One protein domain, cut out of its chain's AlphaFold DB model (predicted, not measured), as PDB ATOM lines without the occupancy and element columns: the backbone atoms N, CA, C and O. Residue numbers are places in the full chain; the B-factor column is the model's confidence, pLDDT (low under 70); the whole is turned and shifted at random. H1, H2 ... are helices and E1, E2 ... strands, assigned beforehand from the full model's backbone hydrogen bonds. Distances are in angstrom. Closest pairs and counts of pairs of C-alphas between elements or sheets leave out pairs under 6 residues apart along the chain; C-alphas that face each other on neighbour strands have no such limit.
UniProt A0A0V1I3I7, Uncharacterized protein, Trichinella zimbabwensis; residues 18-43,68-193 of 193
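Overview. This is residues 18 to 43 and 68 to 193 of the 193 residues of an uncharacterized protein of Trichinella zimbabwensis (UniProt A0A0V1I3I7). A twisted sheet of four strands has the last part of one very long helix, H2, packed on one face with residues 96 to 113, and the small helix H3 lies on the same face. The rest of H2 reaches far past the sheet as an arm, with H1 beside it running opposite ways, and residues 68 to 74 at its beginning stick out free. The 152 printed residues hold three named helices and four named strands, in the order H1 H2 E1 E2 H3 E3 E4; the sheet runs E1 E2 E3 E4, all antiparallel, and the class is mixed, helices and strands. The whole is loose, with a radius of gyration of the C-alphas of 21.7 A, and spans 73 by 34 by 28 A, its length made by H2.

Arrangement. E1, residues 119 to 130, and E2, residues 135 to 147, form a hairpin, with N 124 and O 140 2.8 A apart, within hydrogen-bond range. E1 bends by 72 degrees at residue 127 and E2 by 84 degrees at residue 144. E3, residues 171 to 178, is the antiparallel neighbour of E2, with N 139 and O 174 2.8 A apart. E4, residues 184 to 191, forms a hairpin with E3, with N 175 and O 187 2.8 A apart. E1 and E4 are the edge strands. H2, residues 68 to 115, is on the sheet in two layers, a helix on one face of a sheet; its closest C-alphas to E1 are those of Lys 105 and Val 123, 5.8 A apart. H3, residues 154 to 158, is on the same face, over E1, at a height over the sheet of 8.7 A. H2 and H3 only just touch, with 3 pairs of C-alphas within 8 A, made by residues 105 to 109 of H2 alone; the closest are those of Tyr 109 and Leu 154, 6.6 A. H1, residues 18 to 43, is not on the sheet. H1 and H2 are close but not clearly touching, the closest C-alphas being those of Cys 35 and Cys 82, 7.2 A, at a shallow tilt of 26 degrees, opposite ways. Every O i to N i+4 pair is within hydrogen-bond range in H2 and H3, and 20 of 22 in H1.

Along the chain. H1 begins at C-alpha 18, (67.683, 85.033, 126.340), and measures 37.0 A. H2 measures 70.4 A, from C-alpha 68 at (34.311, 100.053, 151.046) to C-alpha 115. E1 measures 28.5 A, E2 28.2 A, H3 6.2 A, E3 22.8 A and E4 23.3 A, ending at C-alpha 191, (85.195, 83.510, 116.355).

Size, cuts and confidence. The C-alphas farthest apart are those of Ala 68 and Asp 117, 73.5 A. Residues 44 to 67 are not printed, and C-alphas 43 and 68 are 13.7 A apart across this cut. The link from H3 to E3, residues 159 to 170, is long. The mean pLDDT of the printed part is 76.2; residues 18 to 43, 68 to 95, 97, 117 and 193 are under 70.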
ATOM      1  N   TYR A  18      69.040  84.478 126.436       35.97
ATOM      2  CA  TYR A  18      67.683  85.033 126.340       35.97
ATOM      3  C   TYR A  18      66.852  84.750 127.595       35.97
ATOM      4  O   TYR A  18      66.030  85.571 127.994       35.97
ATOM      5  N   GLN A  19      67.063  83.601 128.242       32.66
ATOM      6  CA  GLN A  19      66.386  83.250 129.488       32.66
ATOM      7  C   GLN A  19      66.997  83.975 130.688       32.66
ATOM      8  O   GLN A  19      66.257  84.321 131.599       32.66
ATOM      9  N   GLU A  20      68.290  84.308 130.674       45.75
ATOM     10  CA  GLU A  20      68.907  85.219 131.643       45.75
ATOM     11  C   GLU A  20      68.436  86.664 131.464       45.75
ATOM     12  O   GLU A  20      68.079  87.294 132.455       45.75
ATOM     13  N   GLN A  21      68.333  87.180 130.236       46.47
ATOM     14  CA  GLN A  21      67.722  88.488 129.963       46.47
ATOM     15  C   GLN A  21      66.236  88.514 130.340       46.47
ATOM     16  O   GLN A  21      65.778  89.476 130.961       46.47
ATOM     17  N   PHE A  22      65.493  87.445 130.039       37.53
ATOM     18  CA  PHE A  22      64.109  87.277 130.474       37.53
ATOM     19  C   PHE A  22      64.016  87.193 131.998       37.53
ATOM     20  O   PHE A  22      63.149  87.835 132.573       37.53
ATOM     21  N   ASN A  23      64.929  86.493 132.676       40.31
ATOM     22  CA  ASN A  23      64.996  86.448 134.136       40.31
ATOM     23  C   ASN A  23      65.369  87.814 134.723       40.31
ATOM     24  O   ASN A  23      64.803  88.201 135.733       40.31
ATOM     25  N   LYS A  24      66.234  88.602 134.073       52.22
ATOM     26  CA  LYS A  24      66.560  89.985 134.470       52.22
ATOM     27  C   LYS A  24      65.339  90.904 134.333       52.22
ATOM     28  O   LYS A  24      65.079  91.725 135.210       52.22
ATOM     29  N   GLN A  25      64.548  90.727 133.272       39.97
ATOM     30  CA  GLN A  25      63.232  91.357 133.095       39.97
ATOM     31  C   GLN A  25      62.204  90.825 134.117       39.97
ATOM     32  O   GLN A  25      61.377  91.579 134.625       39.97
ATOM     33  N   PHE A  26      62.288  89.552 134.502       38.38
ATOM     34  CA  PHE A  26      61.436  88.930 135.515       38.38
ATOM     35  C   PHE A  26      61.781  89.401 136.937       38.38
ATOM     36  O   PHE A  26      60.890  89.608 137.749       38.38
ATOM     37  N   GLU A  27      63.048  89.694 137.230       43.50
ATOM     38  CA  GLU A  27      63.493  90.381 138.450       43.50
ATOM     39  C   GLU A  27      62.970  91.828 138.500       43.50
ATOM     40  O   GLU A  27      62.590  92.338 139.557       43.50
ATOM     41  N   GLN A  28      62.818  92.488 137.347       45.53
ATOM     42  CA  GLN A  28      62.088  93.760 137.273       45.53
ATOM     43  C   GLN A  28      60.576  93.577 137.496       45.53
ATOM     44  O   GLN A  28      59.947  94.449 138.094       45.53
ATOM     45  N   ILE A  29      59.992  92.437 137.118       40.56
ATOM     46  CA  ILE A  29      58.624  92.036 137.500       40.56
ATOM     47  C   ILE A  29      58.549  91.704 139.001       40.56
ATOM     48  O   ILE A  29      57.540  92.005 139.631       40.56
ATOM     49  N   LEU A  30      59.610  91.209 139.644       40.38
ATOM     50  CA  LEU A  30      59.676  91.047 141.105       40.38
ATOM     51  C   LEU A  30      59.687  92.399 141.852       40.38
ATOM     52  O   LEU A  30      59.274  92.467 143.011       40.38
ATOM     53  N   ASN A  31      59.970  93.531 141.187       49.03
ATOM     54  CA  ASN A  31      59.623  94.851 141.745       49.03
ATOM     55  C   ASN A  31      58.107  95.075 141.867       49.03
ATOM     56  O   ASN A  31      57.696  95.908 142.672       49.03
ATOM     57  N   ILE A  32      57.260  94.331 141.146       46.25
ATOM     58  CA  ILE A  32      55.814  94.272 141.405       46.25
ATOM     59  C   ILE A  32      55.562  93.521 142.712       46.25
ATOM     60  O   ILE A  32      54.715  93.958 143.482       46.25
ATOM     61  N   GLU A  33      56.334  92.478 143.040       42.25
ATOM     62  CA  GLU A  33      56.299  91.845 144.367       42.25
ATOM     63  C   GLU A  33      56.714  92.839 145.466       42.25
ATOM     64  O   GLU A  33      56.111  92.867 146.535       42.25
ATOM     65  N   SER A  34      57.677  93.727 145.191       47.41
ATOM     66  CA  SER A  34      58.033  94.851 146.071       47.41
ATOM     67  C   SER A  34      56.925  95.925 146.142       47.41
ATOM     68  O   SER A  34      56.582  96.357 147.246       47.41
ATOM     69  N   CYS A  35      56.277  96.284 145.012       47.56
ATOM     70  CA  CYS A  35      55.076  97.153 144.938       47.56
ATOM     71  C   CYS A  35      53.970  96.548 145.824       47.56
ATOM     72  O   CYS A  35      53.384  97.233 146.662       47.56
ATOM     73  N   LEU A  36      53.736  95.237 145.713       47.97
ATOM     74  CA  LEU A  36      52.745  94.474 146.471       47.97
ATOM     75  C   LEU A  36      53.118  94.363 147.956       47.97
ATOM     76  O   LEU A  36      52.263  94.602 148.803       47.97
ATOM     77  N   LYS A  37      54.382  94.096 148.309       50.41
ATOM     78  CA  LYS A  37      54.866  94.060 149.704       50.41
ATOM     79  C   LYS A  37      54.752  95.428 150.377       50.41
ATOM     80  O   LYS A  37      54.317  95.500 151.525       50.41
ATOM     81  N   GLN A  38      55.081  96.519 149.682       48.09
ATOM     82  CA  GLN A  38      54.876  97.882 150.187       48.09
ATOM     83  C   GLN A  38      53.390  98.234 150.317       48.09
ATOM     84  O   GLN A  38      53.003  98.883 151.290       48.09
ATOM     85  N   THR A  39      52.555  97.756 149.393       45.25
ATOM     86  CA  THR A  39      51.095  97.911 149.441       45.25
ATOM     87  C   THR A  39      50.513  97.165 150.645       45.25
ATOM     88  O   THR A  39      49.814  97.764 151.452       45.25
ATOM     89  N   VAL A  40      50.898  95.904 150.869       46.88
ATOM     90  CA  VAL A  40      50.501  95.100 152.041       46.88
ATOM     91  C   VAL A  40      51.005  95.722 153.348       46.88
ATOM     92  O   VAL A  40      50.273  95.760 154.335       46.88
ATOM     93  N   LYS A  41      52.232  96.258 153.375       48.78
ATOM     94  CA  LYS A  41      52.794  96.957 154.544       48.78
ATOM     95  C   LYS A  41      52.067  98.274 154.837       48.78
ATOM     96  O   LYS A  41      51.894  98.621 156.002       48.78
ATOM     97  N   SER A  42      51.623  98.979 153.800       42.09
ATOM     98  CA  SER A  42      50.808 100.193 153.923       42.09
ATOM     99  C   SER A  42      49.394  99.870 154.399       42.09
ATOM    100  O   SER A  42      48.918 100.527 155.315       42.09
ATOM    101  N   ILE A  43      48.773  98.803 153.883       44.94
ATOM    102  CA  ILE A  43      47.472  98.293 154.345       44.94
ATOM    103  C   ILE A  43      47.549  97.832 155.809       44.94
ATOM    104  O   ILE A  43      46.666  98.167 156.590       44.94
ATOM    105  N   ALA A  68      33.969 101.065 152.042       46.88
ATOM    106  CA  ALA A  68      34.311 100.053 151.046       46.88
ATOM    107  C   ALA A  68      34.548 100.623 149.632       46.88
ATOM    108  O   ALA A  68      35.465 100.172 148.945       46.88
ATOM    109  N   ASP A  69      33.771 101.623 149.212       49.06
ATOM    110  CA  ASP A  69      33.897 102.262 147.897       49.06
ATOM    111  C   ASP A  69      35.179 103.102 147.841       49.06
ATOM    112  O   ASP A  69      35.947 103.025 146.882       49.06
ATOM    113  N   LEU A  70      35.486 103.810 148.935       51.84
ATOM    114  CA  LEU A  70      36.717 104.588 149.075       51.84
ATOM    115  C   LEU A  70      37.967 103.690 149.061       51.84
ATOM    116  O   LEU A  70      38.995 104.031 148.468       51.84
ATOM    117  N   PHE A  71      37.884 102.523 149.708       46.34
ATOM    118  CA  PHE A  71      38.969 101.544 149.744       46.34
ATOM    119  C   PHE A  71      39.175 100.863 148.382       46.34
ATOM    120  O   PHE A  71      40.314 100.702 147.936       46.34
ATOM    121  N   SER A  72      38.082 100.529 147.692       52.59
ATOM    122  CA  SER A  72      38.091 100.001 146.323       52.59
ATOM    123  C   SER A  72      38.749 100.978 145.339       52.59
ATOM    124  O   SER A  72      39.676 100.605 144.612       52.59
ATOM    125  N   ASP A  73      38.366 102.255 145.387       54.34
ATOM    126  CA  ASP A  73      38.941 103.311 144.550       54.34
ATOM    127  C   ASP A  73      40.438 103.520 144.811       54.34
ATOM    128  O   ASP A  73      41.226 103.721 143.880       54.34
ATOM    129  N   CYS A  74      40.861 103.444 146.074       47.88
ATOM    130  CA  CYS A  74      42.268 103.544 146.451       47.88
ATOM    131  C   CYS A  74      43.094 102.385 145.863       47.88
ATOM    132  O   CYS A  74      44.154 102.611 145.269       47.88
ATOM    133  N   LEU A  75      42.587 101.149 145.952       50.03
ATOM    134  CA  LEU A  75      43.223  99.965 145.362       50.03
ATOM    135  C   LEU A  75      43.306 100.051 143.835       50.03
ATOM    136  O   LEU A  75      44.354  99.745 143.259       50.03
ATOM    137  N   LEU A  76      42.239 100.510 143.178       59.03
ATOM    138  CA  LEU A  76      42.215 100.708 141.728       59.03
ATOM    139  C   LEU A  76      43.257 101.739 141.282       59.03
ATOM    140  O   LEU A  76      44.014 101.479 140.345       59.03
ATOM    141  N   ARG A  77      43.371 102.868 141.991       55.81
ATOM    142  CA  ARG A  77      44.387 103.896 141.704       55.81
ATOM    143  C   ARG A  77      45.808 103.381 141.914       55.81
ATOM    144  O   ARG A  77      46.679 103.667 141.093       55.81
ATOM    145  N   MET A  78      46.055 102.605 142.970       53.59
ATOM    146  CA  MET A  78      47.370 101.999 143.213       53.59
ATOM    147  C   MET A  78      47.743 100.990 142.122       53.59
ATOM    148  O   MET A  78      48.853 101.054 141.591       53.59
ATOM    149  N   LYS A  79      46.807 100.117 141.723       54.28
ATOM    150  CA  LYS A  79      46.998  99.171 140.615       54.28
ATOM    151  C   LYS A  79      47.323  99.907 139.316       54.28
ATOM    152  O   LYS A  79      48.309  99.578 138.661       54.28
ATOM    153  N   GLN A  80      46.537 100.929 138.975       63.44
ATOM    154  CA  GLN A  80      46.760 101.720 137.767       63.44
ATOM    155  C   GLN A  80      48.116 102.434 137.796       63.44
ATOM    156  O   GLN A  80      48.803 102.484 136.782       63.44
ATOM    157  N   LYS A  81      48.546 102.934 138.961       62.34
ATOM    158  CA  LYS A  81      49.859 103.563 139.121       62.34
ATOM    159  C   LYS A  81      51.011 102.573 138.924       62.34
ATOM    160  O   LYS A  81      51.924 102.906 138.176       62.34
ATOM    161  N   CYS A  82      50.975 101.373 139.528       54.41
ATOM    162  CA  CYS A  82      52.029 100.368 139.284       54.41
ATOM    163  C   CYS A  82      52.046  99.986 137.780       54.41
ATOM    164  O   CYS A  82      53.129  99.894 137.208       54.41
ATOM    165  N   ILE A  83      50.883  99.840 137.118       62.28
ATOM    166  CA  ILE A  83      50.806  99.565 135.666       62.28
ATOM    167  C   ILE A  83      51.459 100.693 134.860       62.28
ATOM    168  O   ILE A  83      52.354 100.421 134.067       62.28
ATOM    169  N   ASN A  84      51.068 101.947 135.099       61.44
ATOM    170  CA  ASN A  84      51.564 103.096 134.342       61.44
ATOM    171  C   ASN A  84      53.076 103.290 134.523       61.44
ATOM    172  O   ASN A  84      53.800 103.474 133.547       61.44
ATOM    173  N   THR A  85      53.575 103.201 135.759       62.62
ATOM    174  CA  THR A  85      55.015 103.305 136.035       62.62
ATOM    175  C   THR A  85      55.791 102.141 135.418       62.62
ATOM    176  O   THR A  85      56.898 102.338 134.924       62.62
ATOM    177  N   SER A  86      55.227 100.929 135.421       61.38
ATOM    178  CA  SER A  86      55.845  99.777 134.758       61.38
ATOM    179  C   SER A  86      55.900  99.970 133.246       61.38
ATOM    180  O   SER A  86      56.944  99.724 132.648       61.38
ATOM    181  N   SER A  87      54.813 100.440 132.628       60.69
ATOM    182  CA  SER A  87      54.787 100.716 131.190       60.69
ATOM    183  C   SER A  87      55.753 101.830 130.806       60.69
ATOM    184  O   SER A  87      56.453 101.699 129.814       60.69
ATOM    185  N   GLU A  88      55.856 102.889 131.609       66.00
ATOM    186  CA  GLU A  88      56.788 103.994 131.367       66.00
ATOM    187  C   GLU A  88      58.243 103.517 131.407       66.00
ATOM    188  O   GLU A  88      59.014 103.787 130.486       66.00
ATOM    189  N   LYS A  89      58.612 102.737 132.431       62.53
ATOM    190  CA  LYS A  89      59.954 102.151 132.538       62.53
ATOM    191  C   LYS A  89      60.262 101.209 131.380       62.53
ATOM    192  O   LYS A  89      61.360 101.269 130.837       62.53
ATOM    193  N   PHE A  90      59.296 100.380 130.992       57.31
ATOM    194  CA  PHE A  90      59.443  99.466 129.865       57.31
ATOM    195  C   PHE A  90      59.674 100.235 128.560       57.31
ATOM    196  O   PHE A  90      60.690 100.022 127.904       57.31
ATOM    197  N   LEU A  91      58.801 101.192 128.233       61.78
ATOM    198  CA  LEU A  91      58.936 102.035 127.041       61.78
ATOM    199  C   LEU A  91      60.268 102.793 127.023       61.78
ATOM    200  O   LEU A  91      60.923 102.849 125.989       61.78
ATOM    201  N   THR A  92      60.705 103.307 128.175       64.56
ATOM    202  CA  THR A  92      62.009 103.975 128.300       64.56
ATOM    203  C   THR A  92      63.158 103.005 128.020       64.56
ATOM    204  O   THR A  92      64.084 103.349 127.294       64.56
ATOM    205  N   SER A  93      63.106 101.780 128.554       63.22
ATOM    206  CA  SER A  93      64.147 100.775 128.309       63.22
ATOM    207  C   SER A  93      64.214 100.332 126.845       63.22
ATOM    208  O   SER A  93      65.312 100.190 126.314       63.22
ATOM    209  N   VAL A  94      63.062 100.191 126.180       64.00
ATOM    210  CA  VAL A  94      62.985  99.870 124.747       64.00
ATOM    211  C   VAL A  94      63.571 101.009 123.919       64.00
ATOM    212  O   VAL A  94      64.460 100.768 123.111       64.00
ATOM    213  N   ALA A  95      63.171 102.255 124.190       68.88
ATOM    214  CA  ALA A  95      63.700 103.420 123.483       68.88
ATOM    215  C   ALA A  95      65.224 103.572 123.654       68.88
ATOM    216  O   ALA A  95      65.930 103.921 122.710       68.88
ATOM    217  N   LEU A  96      65.758 103.283 124.848       71.69
ATOM    218  CA  LEU A  96      67.203 103.316 125.094       71.69
ATOM    219  C   LEU A  96      67.955 102.216 124.337       71.69
ATOM    220  O   LEU A  96      69.077 102.473 123.895       71.69
ATOM    221  N   ALA A  97      67.361 101.027 124.205       68.31
ATOM    222  CA  ALA A  97      67.934  99.910 123.461       68.31
ATOM    223  C   ALA A  97      67.919 100.169 121.948       68.31
ATOM    224  O   ALA A  97      68.940  99.980 121.296       68.31
ATOM    225  N   GLU A  98      66.807 100.680 121.406       73.62
ATOM    226  CA  GLU A  98      66.714 101.101 120.001       73.62
ATOM    227  C   GLU A  98      67.742 102.193 119.684       73.62
ATOM    228  O   GLU A  98      68.493 102.075 118.722       73.62
ATOM    229  N   SER A  99      67.857 103.211 120.543       80.44
ATOM    230  CA  SER A  99      68.873 104.259 120.393       80.44
ATOM    231  C   SER A  99      70.296 103.696 120.396       80.44
ATOM    232  O   SER A  99      71.113 104.116 119.585       80.44
ATOM    233  N   ALA A 100      70.610 102.766 121.305       81.56
ATOM    234  CA  ALA A 100      71.945 102.174 121.383       81.56
ATOM    235  C   ALA A 100      72.267 101.319 120.148       81.56
ATOM    236  O   ALA A 100      73.403 101.328 119.679       81.56
ATOM    237  N   LEU A 101      71.266 100.620 119.607       83.81
ATOM    238  CA  LEU A 101      71.398  99.859 118.370       83.81
ATOM    239  C   LEU A 101      71.706 100.780 117.185       83.81
ATOM    240  O   LEU A 101      72.682 100.538 116.486       83.81
ATOM    241  N   GLU A 102      70.934 101.849 116.981       88.00
ATOM    242  CA  GLU A 102      71.173 102.789 115.875       88.00
ATOM    243  C   GLU A 102      72.547 103.470 115.966       88.00
ATOM    244  O   GLU A 102      73.243 103.601 114.958       88.00
ATOM    245  N   GLU A 103      72.993 103.834 117.174       90.94
ATOM    246  CA  GLU A 103      74.352 104.342 117.392       90.94
ATOM    247  C   GLU A 103      75.413 103.292 117.009       90.94
ATOM    248  O   GLU A 103      76.335 103.596 116.250       90.94
ATOM    249  N   ALA A 104      75.269 102.046 117.478       93.00
ATOM    250  CA  ALA A 104      76.206 100.959 117.187       93.00
ATOM    251  C   ALA A 104      76.325 100.670 115.681       93.00
ATOM    252  O   ALA A 104      77.434 100.470 115.179       93.00
ATOM    253  N   LYS A 105      75.202 100.711 114.949       95.25
ATOM    254  CA  LYS A 105      75.185 100.537 113.490       95.25
ATOM    255  C   LYS A 105      76.079 101.554 112.786       95.25
ATOM    256  O   LYS A 105      76.885 101.167 111.939       95.25
ATOM    257  N   GLY A 106      75.958 102.829 113.159       94.94
ATOM    258  CA  GLY A 106      76.782 103.905 112.607       94.94
ATOM    259  C   GLY A 106      78.266 103.715 112.917       94.94
ATOM    260  O   GLY A 106      79.104 103.852 112.032       94.94
ATOM    261  N   TYR A 107      78.595 103.310 114.146       94.88
ATOM    262  CA  TYR A 107      79.980 103.081 114.559       94.88
ATOM    263  C   TYR A 107      80.672 101.947 113.793       94.88
ATOM    264  O   TYR A 107      81.828 102.107 113.396       94.88
ATOM    265  N   ILE A 108      79.989 100.822 113.562       95.25
ATOM    266  CA  ILE A 108      80.539  99.724 112.753       95.25
ATOM    267  C   ILE A 108      80.713 100.155 111.300       95.25
ATOM    268  O   ILE A 108      81.792  99.973 110.746       95.25
ATOM    269  N   TYR A 109      79.706 100.804 110.719       95.38
ATOM    270  CA  TYR A 109      79.773 101.294 109.346       95.38
ATOM    271  C   TYR A 109      80.938 102.277 109.128       95.38
ATOM    272  O   TYR A 109      81.744 102.102 108.214       95.38
ATOM    273  N   ASP A 110      81.100 103.259 110.020       93.69
ATOM    274  CA  ASP A 110      82.220 104.206 109.969       93.69
ATOM    275  C   ASP A 110      83.573 103.512 110.182       93.69
ATOM    276  O   ASP A 110      84.587 103.918 109.607       93.69
ATOM    277  N   SER A 111      83.616 102.480 111.031       93.06
ATOM    278  CA  SER A 111      84.816 101.669 111.243       93.06
ATOM    279  C   SER A 111      85.201 100.894 109.987       93.06
ATOM    280  O   SER A 111      86.389 100.814 109.676       93.06
ATOM    281  N   ASP A 112      84.229 100.324 109.281       94.38
ATOM    282  CA  ASP A 112      84.455  99.539 108.068       94.38
ATOM    283  C   ASP A 112      84.976 100.425 106.940       94.38
ATOM    284  O   ASP A 112      85.995 100.106 106.327       94.38
ATOM    285  N   LEU A 113      84.366 101.602 106.751       93.50
ATOM    286  CA  LEU A 113      84.831 102.607 105.791       93.50
ATOM    287  C   LEU A 113      86.277 103.058 106.047       93.50
ATOM    288  O   LEU A 113      87.008 103.334 105.098       93.50
ATOM    289  N   LYS A 114      86.698 103.149 107.316       90.88
ATOM    290  CA  LYS A 114      88.076 103.524 107.683       90.88
ATOM    291  C   LYS A 114      89.088 102.409 107.435       90.88
ATOM    292  O   LYS A 114      90.247 102.722 107.173       90.88
ATOM    293  N   ARG A 115      88.675 101.146 107.570       86.19
ATOM    294  CA  ARG A 115      89.525  99.974 107.306       86.19
ATOM    295  C   ARG A 115      89.727  99.794 105.799       86.19
ATOM    296  O   ARG A 115      90.860  99.808 105.335       86.19
ATOM    297  N   GLY A 116      88.626  99.808 105.042       71.62
ATOM    298  CA  GLY A 116      88.623  99.956 103.583       71.62
ATOM    299  C   GLY A 116      88.948  98.698 102.769       71.62
ATOM    300  O   GLY A 116      89.075  98.796 101.552       71.62
ATOM    301  N   ASP A 117      89.090  97.537 103.404       61.94
ATOM    302  CA  ASP A 117      89.695  96.346 102.797       61.94
ATOM    303  C   ASP A 117      88.928  95.028 103.034       61.94
ATOM    304  O   ASP A 117      89.492  93.947 102.888       61.94
ATOM    305  N   ASP A 118      87.626  95.095 103.331       82.94
ATOM    306  CA  ASP A 118      86.787  93.916 103.597       82.94
ATOM    307  C   ASP A 118      85.325  94.130 103.150       82.94
ATOM    308  O   ASP A 118      84.999  95.095 102.450       82.94
ATOM    309  N   HIS A 119      84.430  93.232 103.548       93.56
ATOM    310  CA  HIS A 119      82.991  93.410 103.489       93.56
ATOM    311  C   HIS A 119      82.480  94.273 104.645       93.56
ATOM    312  O   HIS A 119      83.058  94.309 105.734       93.56
ATOM    313  N   PHE A 120      81.360  94.959 104.419       95.31
ATOM    314  CA  PHE A 120      80.641  95.625 105.496       95.31
ATOM    315  C   PHE A 120      80.224  94.611 106.551       95.31
ATOM    316  O   PHE A 120      79.918  93.457 106.245       95.31
ATOM    317  N   ARG A 121      80.142  95.066 107.792       95.19
ATOM    318  CA  ARG A 121      79.659  94.290 108.920       95.19
ATOM    319  C   ARG A 121      78.331  94.853 109.422       95.19
ATOM    320  O   ARG A 121      78.096  96.061 109.418       95.19
ATOM    321  N   LYS A 122      77.444  93.967 109.873       95.25
ATOM    322  CA  LYS A 122      76.130  94.314 110.431       95.25
ATOM    323  C   LYS A 122      76.055  94.001 111.907       95.25
ATOM    324  O   LYS A 122      76.333  92.877 112.312       95.25
ATOM    325  N   VAL A 123      75.575  94.969 112.678       95.19
ATOM    326  CA  VAL A 123      75.170  94.767 114.068       95.19
ATOM    327  C   VAL A 123      73.855  93.992 114.101       95.19
ATOM    328  O   VAL A 123      72.855  94.432 113.531       95.19
ATOM    329  N   LEU A 124      73.860  92.851 114.785       90.94
ATOM    330  CA  LEU A 124      72.687  92.012 115.024       90.94
ATOM    331  C   LEU A 124      71.994  92.378 116.337       90.94
ATOM    332  O   LEU A 124      70.768  92.456 116.402       90.94
ATOM    333  N   SER A 125      72.789  92.616 117.378       86.12
ATOM    334  CA  SER A 125      72.322  92.894 118.735       86.12
ATOM    335  C   SER A 125      73.307  93.772 119.491       86.12
ATOM    336  O   SER A 125      74.492  93.837 119.172       86.12
ATOM    337  N   VAL A 126      72.790  94.448 120.517       85.44
ATOM    338  CA  VAL A 126      73.568  95.248 121.464       85.44
ATOM    339  C   VAL A 126      73.227  94.807 122.884       85.44
ATOM    340  O   VAL A 126      72.058  94.610 123.224       85.44
ATOM    341  N   ARG A 127      74.251  94.685 123.725       84.75
ATOM    342  CA  ARG A 127      74.164  94.341 125.144       84.75
ATOM    343  C   ARG A 127      75.169  95.149 125.964       84.75
ATOM    344  O   ARG A 127      75.971  95.906 125.425       84.75
ATOM    345  N   ASP A 128      75.061  95.032 127.286       86.19
ATOM    346  CA  ASP A 128      75.971  95.667 128.249       86.19
ATOM    347  C   ASP A 128      76.143  97.186 128.050       86.19
ATOM    348  O   ASP A 128      77.229  97.736 128.203       86.19
ATOM    349  N   VAL A 129      75.040  97.866 127.709       85.25
ATOM    350  CA  VAL A 129      75.016  99.318 127.486       85.25
ATOM    351  C   VAL A 129      75.211 100.057 128.807       85.25
ATOM    352  O   VAL A 129      74.342 100.040 129.681       85.25
ATOM    353  N   ASP A 130      76.323 100.771 128.909       86.44
ATOM    354  CA  ASP A 130      76.659 101.664 130.006       86.44
ATOM    355  C   ASP A 130      76.894 103.079 129.468       86.44
ATOM    356  O   ASP A 130      77.644 103.296 128.514       86.44
ATOM    357  N   ARG A 131      76.216 104.051 130.085       86.44
ATOM    358  CA  ARG A 131      76.319 105.475 129.749       86.44
ATOM    359  C   ARG A 131      76.884 106.337 130.892       86.44
ATOM    360  O   ARG A 131      76.740 107.556 130.870       86.44
ATOM    361  N   SER A 132      77.466 105.718 131.923       87.25
ATOM    362  CA  SER A 132      77.944 106.401 133.135       87.25
ATOM    363  C   SER A 132      79.177 107.283 132.895       87.25
ATOM    364  O   SER A 132      79.160 108.453 133.260       87.25
ATOM    365  N   GLU A 133      80.199 106.747 132.227       87.44
ATOM    366  CA  GLU A 133      81.500 107.400 131.971       87.44
ATOM    367  C   GLU A 133      81.724 107.713 130.474       87.44
ATOM    368  O   GLU A 133      82.854 107.826 129.994       87.44
ATOM    369  N   GLY A 134      80.640 107.796 129.698       88.94
ATOM    370  CA  GLY A 134      80.678 107.913 128.239       88.94
ATOM    371  C   GLY A 134      79.677 106.966 127.589       88.94
ATOM    372  O   GLY A 134      78.546 106.895 128.049       88.94
ATOM    373  N   LEU A 135      80.064 106.256 126.530       89.94
ATOM    374  CA  LEU A 135      79.275 105.167 125.949       89.94
ATOM    375  C   LEU A 135      80.131 103.906 125.897       89.94
ATOM    376  O   LEU A 135      81.138 103.866 125.195       89.94
ATOM    377  N   SER A 136      79.711 102.876 126.619       92.75
ATOM    378  CA  SER A 136      80.275 101.536 126.532       92.75
ATOM    379  C   SER A 136      79.167 100.570 126.149       92.75
ATOM    380  O   SER A 136      78.097 100.599 126.749       92.75
ATOM    381  N   LEU A 137      79.396  99.731 125.147       92.44
ATOM    382  CA  LEU A 137      78.458  98.677 124.773       92.44
ATOM    383  C   LEU A 137      79.190  97.512 124.115       92.44
ATOM    384  O   LEU A 137      80.262  97.683 123.530       92.44
ATOM    385  N   THR A 138      78.573  96.342 124.192       92.44
ATOM    386  CA  THR A 138      78.986  95.146 123.462       92.44
ATOM    387  C   THR A 138      77.977  94.898 122.353       92.44
ATOM    388  O   THR A 138      76.773  95.060 122.557       92.44
ATOM    389  N   MET A 139      78.451  94.531 121.173       94.62
ATOM    390  CA  MET A 139      77.606  94.267 120.021       94.62
ATOM    391  C   MET A 139      78.018  92.981 119.325       94.62
ATOM    392  O   MET A 139      79.208  92.726 119.139       94.62
ATOM    393  N   ASP A 140      77.015  92.217 118.916       93.19
ATOM    394  CA  ASP A 140      77.216  91.012 118.124       93.19
ATOM    395  C   ASP A 140      77.078  91.394 116.657       93.19
ATOM    396  O   ASP A 140      76.124  92.070 116.249       93.19
ATOM    397  N   VAL A 141      78.065  91.001 115.869       95.25
ATOM    398  CA  VAL A 141      78.275  91.480 114.512       95.25
ATOM    399  C   VAL A 141      78.529  90.292 113.593       95.25
ATOM    400  O   VAL A 141      79.115  89.292 114.002       95.25
ATOM    401  N   LEU A 142      78.109  90.405 112.335       94.88
ATOM    402  CA  LEU A 142      78.494  89.470 111.279       94.88
ATOM    403  C   LEU A 142      78.970  90.211 110.030       94.88
ATOM    404  O   LEU A 142      78.490  91.321 109.765       94.88
ATOM    405  N   PRO A 143      79.889  89.613 109.251       94.81
ATOM    406  CA  PRO A 143      80.230  90.130 107.938       94.81
ATOM    407  C   PRO A 143      79.027  90.011 107.000       94.81
ATOM    408  O   PRO A 143      78.104  89.219 107.212       94.81
ATOM    409  N   THR A 144      79.031  90.822 105.954       94.56
ATOM    410  CA  THR A 144      78.043  90.781 104.877       94.56
ATOM    411  C   THR A 144      78.670  90.295 103.584       94.56
ATOM    412  O   THR A 144      79.882  90.164 103.478       94.56
ATOM    413  N   GLU A 145      77.840  90.063 102.575       93.81
ATOM    414  CA  GLU A 145      78.302  89.802 101.209       93.81
ATOM    415  C   GLU A 145      78.652  91.093 100.434       93.81
ATOM    416  O   GLU A 145      79.088  91.025  99.284       93.81
ATOM    417  N   CYS A 146      78.486  92.287 101.021       93.69
ATOM    418  CA  CYS A 146      78.793  93.550 100.340       93.69
ATOM    419  C   CYS A 146      80.183  94.060 100.666       93.69
ATOM    420  O   CYS A 146      80.507  94.287 101.829       93.69
ATOM    421  N   GLN A 147      80.965  94.353  99.634       93.75
ATOM    422  CA  GLN A 147      82.256  95.012  99.795       93.75
ATOM    423  C   GLN A 147      82.096  96.430 100.345       93.75
ATOM    424  O   GLN A 147      81.167  97.155  99.971       93.75
ATOM    425  N   VAL A 148      83.037  96.835 101.197       94.94
ATOM    426  CA  VAL A 148      83.110  98.207 101.693       94.94
ATOM    427  C   VAL A 148      83.318  99.166 100.522       94.94
ATOM    428  O   VAL A 148      84.276  99.060  99.759       94.94
ATOM    429  N   SER A 149      82.417 100.138 100.392       91.38
ATOM    430  CA  SER A 149      82.502 101.210  99.400       91.38
ATOM    431  C   SER A 149      81.924 102.496  99.969       91.38
ATOM    432  O   SER A 149      80.842 102.491 100.550       91.38
ATOM    433  N   SER A 150      82.604 103.620  99.733       87.88
ATOM    434  CA  SER A 150      82.109 104.952 100.115       87.88
ATOM    435  C   SER A 150      80.821 105.377  99.392       87.88
ATOM    436  O   SER A 150      80.201 106.362  99.785       87.88
ATOM    437  N   GLU A 151      80.420 104.655  98.341       90.12
ATOM    438  CA  GLU A 151      79.179 104.910  97.598       90.12
ATOM    439  C   GLU A 151      77.944 104.260  98.242       90.12
ATOM    440  O   GLU A 151      76.822 104.677  97.956       90.12
ATOM    441  N   MET A 152      78.131 103.239  99.085       91.56
ATOM    442  CA  MET A 152      77.034 102.487  99.692       91.56
ATOM    443  C   MET A 152      76.670 103.095 101.042       91.56
ATOM    444  O   MET A 152      77.538 103.211 101.893       91.56
ATOM    445  N   THR A 153      75.406 103.468 101.250       94.88
ATOM    446  CA  THR A 153      74.969 104.117 102.498       94.88
ATOM    447  C   THR A 153      74.724 103.120 103.628       94.88
ATOM    448  O   THR A 153      74.501 101.929 103.390       94.88
ATOM    449  N   LEU A 154      74.670 103.622 104.866       94.31
ATOM    450  CA  LEU A 154      74.305 102.832 106.043       94.31
ATOM    451  C   LEU A 154      72.981 102.080 105.833       94.31
ATOM    452  O   LEU A 154      72.887 100.890 106.106       94.31
ATOM    453  N   GLU A 155      71.956 102.743 105.301       94.06
ATOM    454  CA  GLU A 155      70.639 102.140 105.076       94.06
ATOM    455  C   GLU A 155      70.691 101.022 104.033       94.06
ATOM    456  O   GLU A 155      69.997 100.017 104.174       94.06
ATOM    457  N   GLN A 156      71.523 101.174 103.000       93.12
ATOM    458  CA  GLN A 156      71.720 100.138 101.989       93.12
ATOM    459  C   GLN A 156      72.438  98.930 102.574       93.12
ATOM    460  O   GLN A 156      71.992  97.805 102.335       93.12
ATOM    461  N   VAL A 157      73.472  99.156 103.392       94.62
ATOM    462  CA  VAL A 157      74.120  98.086 104.153       94.62
ATOM    463  C   VAL A 157      73.066  97.389 104.997       94.62
ATOM    464  O   VAL A 157      72.868  96.204 104.820       94.62
ATOM    465  N   TYR A 158      72.284  98.081 105.826       92.50
ATOM    466  CA  TYR A 158      71.281  97.442 106.695       92.50
ATOM    467  C   TYR A 158      70.025  96.904 105.988       92.50
ATOM    468  O   TYR A 158      69.202  96.261 106.638       92.50
ATOM    469  N   SER A 159      69.900  97.074 104.671       92.31
ATOM    470  CA  SER A 159      68.806  96.507 103.878       92.31
ATOM    471  C   SER A 159      69.001  95.020 103.548       92.31
ATOM    472  O   SER A 159      70.083  94.451 103.732       92.31
ATOM    473  N   ASP A 160      67.956  94.402 102.992       91.44
ATOM    474  CA  ASP A 160      67.983  93.019 102.494       91.44
ATOM    475  C   ASP A 160      68.896  92.833 101.269       91.44
ATOM    476  O   ASP A 160      69.217  91.704 100.909       91.44
ATOM    477  N   ALA A 161      69.339  93.922 100.628       90.94
ATOM    478  CA  ALA A 161      70.274  93.857  99.505       90.94
ATOM    479  C   ALA A 161      71.686  93.418  99.926       90.94
ATOM    480  O   ALA A 161      72.500  93.095  99.067       90.94
ATOM    481  N   CYS A 162      71.968  93.428 101.231       93.44
ATOM    482  CA  CYS A 162      73.280  93.149 101.781       93.44
ATOM    483  C   CYS A 162      73.215  92.086 102.888       93.44
ATOM    484  O   CYS A 162      73.266  92.413 104.077       93.44
ATOM    485  N   PRO A 163      72.996  90.809 102.548       94.88
ATOM    486  CA  PRO A 163      72.809  89.763 103.547       94.88
ATOM    487  C   PRO A 163      74.075  89.538 104.386       94.88
ATOM    488  O   PRO A 163      75.194  89.747 103.920       94.88
ATOM    489  N   THR A 164      73.887  89.118 105.639       94.56
ATOM    490  CA  THR A 164      74.981  88.640 106.498       94.56
ATOM    491  C   THR A 164      75.416  87.241 106.088       94.56
ATOM    492  O   THR A 164      74.563  86.421 105.746       94.56
ATOM    493  N   THR A 165      76.701  86.940 106.230       92.19
ATOM    494  CA  THR A 165      77.277  85.611 106.008       92.19
ATOM    495  C   THR A 165      77.960  85.094 107.274       92.19
ATOM    496  O   THR A 165      78.424  85.873 108.105       92.19
ATOM    497  N   THR A 166      78.000  83.771 107.431       91.00
ATOM    498  CA  THR A 166      78.733  83.067 108.502       91.00
ATOM    499  C   THR A 166      79.785  82.116 107.930       91.00
ATOM    500  O   THR A 166      80.187  81.167 108.594       91.00
ATOM    501  N   GLU A 167      80.181  82.306 106.667       88.31
ATOM    502  CA  GLU A 167      81.165  81.439 106.005       88.31
ATOM    503  C   GLU A 167      82.544  81.519 106.671       88.31
ATOM    504  O   GLU A 167      83.208  80.496 106.831       88.31
ATOM    505  N   GLU A 168      82.958  82.720 107.083       85.12
ATOM    506  CA  GLU A 168      84.269  82.957 107.702       85.12
ATOM    507  C   GLU A 168      84.214  82.948 109.235       85.12
ATOM    508  O   GLU A 168      85.107  82.414 109.895       85.12
ATOM    509  N   TYR A 169      83.154  83.524 109.805       88.69
ATOM    510  CA  TYR A 169      82.995  83.710 111.244       88.69
ATOM    511  C   TYR A 169      81.579  83.323 111.673       88.69
ATOM    512  O   TYR A 169      80.604  83.785 111.080       88.69
ATOM    513  N   GLU A 170      81.460  82.507 112.723       89.62
ATOM    514  CA  GLU A 170      80.164  82.218 113.349       89.62
ATOM    515  C   GLU A 170      79.693  83.391 114.210       89.62
ATOM    516  O   GLU A 170      78.492  83.634 114.338       89.62
ATOM    517  N   GLU A 171      80.642  84.104 114.817       90.12
ATOM    518  CA  GLU A 171      80.365  85.182 115.754       90.12
ATOM    519  C   GLU A 171      81.491  86.220 115.719       90.12
ATOM    520  O   GLU A 171      82.677  85.879 115.732       90.12
ATOM    521  N   ILE A 172      81.129  87.503 115.683       94.25
ATOM    522  CA  ILE A 172      82.062  88.605 115.917       94.25
ATOM    523  C   ILE A 172      81.511  89.419 117.081       94.25
ATOM    524  O   ILE A 172      80.445  90.021 116.972       94.25
ATOM    525  N   GLU A 173      82.248  89.461 118.184       96.12
ATOM    526  CA  GLU A 173      81.899  90.277 119.345       96.12
ATOM    527  C   GLU A 173      82.726  91.560 119.309       96.12
ATOM    528  O   GLU A 173      83.956  91.515 119.351       96.12
ATOM    529  N   CYS A 174      82.064  92.711 119.221       95.81
ATOM    530  CA  CYS A 174      82.723  94.008 119.248       95.81
ATOM    531  C   CYS A 174      82.389  94.771 120.533       95.81
ATOM    532  O   CYS A 174      81.229  94.912 120.913       95.81
ATOM    533  N   HIS A 175      83.409  95.345 121.159       96.75
ATOM    534  CA  HIS A 175      83.285  96.246 122.293       96.75
ATOM    535  C   HIS A 175      83.569  97.675 121.841       96.75
ATOM    536  O   HIS A 175      84.668  97.997 121.386       96.75
ATOM    537  N   LEU A 176      82.569  98.542 121.982       95.12
ATOM    538  CA  LEU A 176      82.705  99.978 121.781       95.12
ATOM    539  C   LEU A 176      82.914 100.636 123.137       95.12
ATOM    540  O   LEU A 176      82.104 100.446 124.044       95.12
ATOM    541  N   LYS A 177      83.956 101.461 123.248       95.06
ATOM    542  CA  LYS A 177      84.176 102.311 124.416       95.06
ATOM    543  C   LYS A 177      84.529 103.722 123.980       95.06
ATOM    544  O   LYS A 177      85.568 103.936 123.360       95.06
ATOM    545  N   LEU A 178      83.672 104.668 124.340       93.06
ATOM    546  CA  LEU A 178      83.802 106.092 124.066       93.06
ATOM    547  C   LEU A 178      83.715 106.881 125.365       93.06
ATOM    548  O   LEU A 178      82.917 106.548 126.239       93.06
ATOM    549  N   ASP A 179      84.489 107.952 125.463       92.75
ATOM    550  CA  ASP A 179      84.344 108.945 126.524       92.75
ATOM    551  C   ASP A 179      83.187 109.929 126.240       92.75
ATOM    552  O   ASP A 179      82.513 109.876 125.204       92.75
ATOM    553  N   HIS A 180      82.960 110.884 127.145       90.12
ATOM    554  CA  HIS A 180      81.942 111.930 126.965       90.12
ATOM    555  C   HIS A 180      82.167 112.836 125.740       90.12
ATOM    556  O   HIS A 180      81.229 113.499 125.294       90.12
ATOM    557  N   SER A 181      83.382 112.874 125.186       90.75
ATOM    558  CA  SER A 181      83.707 113.608 123.959       90.75
ATOM    559  C   SER A 181      83.458 112.791 122.684       90.75
ATOM    560  O   SER A 181      83.709 113.289 121.588       90.75
ATOM    561  N   LYS A 182      82.923 111.567 122.820       85.44
ATOM    562  CA  LYS A 182      82.755 110.574 121.747       85.44
ATOM    563  C   LYS A 182      84.081 110.124 121.130       85.44
ATOM    564  O   LYS A 182      84.110 109.668 119.988       85.44
ATOM    565  N   THR A 183      85.166 110.235 121.888       87.31
ATOM    566  CA  THR A 183      86.483 109.744 121.490       87.31
ATOM    567  C   THR A 183      86.700 108.370 122.106       87.31
ATOM    568  O   THR A 183      86.401 108.153 123.279       87.31
ATOM    569  N   GLY A 184      87.215 107.426 121.323       87.81
ATOM    570  CA  GLY A 184      87.503 106.090 121.821       87.81
ATOM    571  C   GLY A 184      87.795 105.095 120.710       87.81
ATOM    572  O   GLY A 184      88.243 105.485 119.630       87.81
ATOM    573  N   GLN A 185      87.565 103.816 120.995       90.19
ATOM    574  CA  GLN A 185      87.924 102.719 120.100       90.19
ATOM    575  C   GLN A 185      86.864 101.621 120.072       90.19
ATOM    576  O   GLN A 185      86.068 101.465 121.001       90.19
ATOM    577  N   ILE A 186      86.880 100.878 118.969       93.75
ATOM    578  CA  ILE A 186      86.108  99.658 118.769       93.75
ATOM    579  C   ILE A 186      87.113  98.525 118.670       93.75
ATOM    580  O   ILE A 186      88.008  98.559 117.825       93.75
ATOM    581  N   GLU A 187      86.953  97.527 119.522       94.88
ATOM    582  CA  GLU A 187      87.738  96.299 119.492       94.88
ATOM    583  C   GLU A 187      86.811  95.148 119.144       94.88
ATOM    584  O   GLU A 187      85.757  95.020 119.753       94.88
ATOM    585  N   CYS A 188      87.182  94.322 118.168       94.75
ATOM    586  CA  CYS A 188      86.373  93.182 117.750       94.75
ATOM    587  C   CYS A 188      87.164  91.887 117.884       94.75
ATOM    588  O   CYS A 188      88.303  91.803 117.419       94.75
ATOM    589  N   THR A 189      86.526  90.885 118.475       95.38
ATOM    590  CA  THR A 189      87.020  89.516 118.584       95.38
ATOM    591  C   THR A 189      86.252  88.647 117.597       95.38
ATOM    592  O   THR A 189      85.026  88.690 117.551       95.38
ATOM    593  N   TYR A 190      86.982  87.880 116.792       93.81
ATOM    594  CA  TYR A 190      86.431  87.076 115.706       93.81
ATOM    595  C   TYR A 190      86.482  85.601 116.093       93.81
ATOM    596  O   TYR A 190      87.560  85.079 116.391       93.81
ATOM    597  N   TYR A 191      85.333  84.932 116.071       90.00
ATOM    598  CA  TYR A 191      85.195  83.510 116.355       90.00
ATOM    599  C   TYR A 191      84.832  82.783 115.054       90.00
ATOM    600  O   TYR A 191      83.710  82.883 114.556       90.00
ATOM    601  N   GLY A 192      85.822  82.104 114.474       84.56
ATOM    602  CA  GLY A 192      85.683  81.289 113.263       84.56
ATOM    603  C   GLY A 192      85.838  79.793 113.542       84.56
ATOM    604  O   GLY A 192      86.063  79.389 114.686       84.56
ATOM    605  N   TYR A 193      85.722  78.999 112.477       62.19
ATOM    606  CA  TYR A 193      85.888  77.541 112.482       62.19
ATOM    607  C   TYR A 193      87.346  77.078 112.600       62.19
ATOM    608  O   TYR A 193      88.239  77.737 112.019       62.19
TER     609      TYR A 193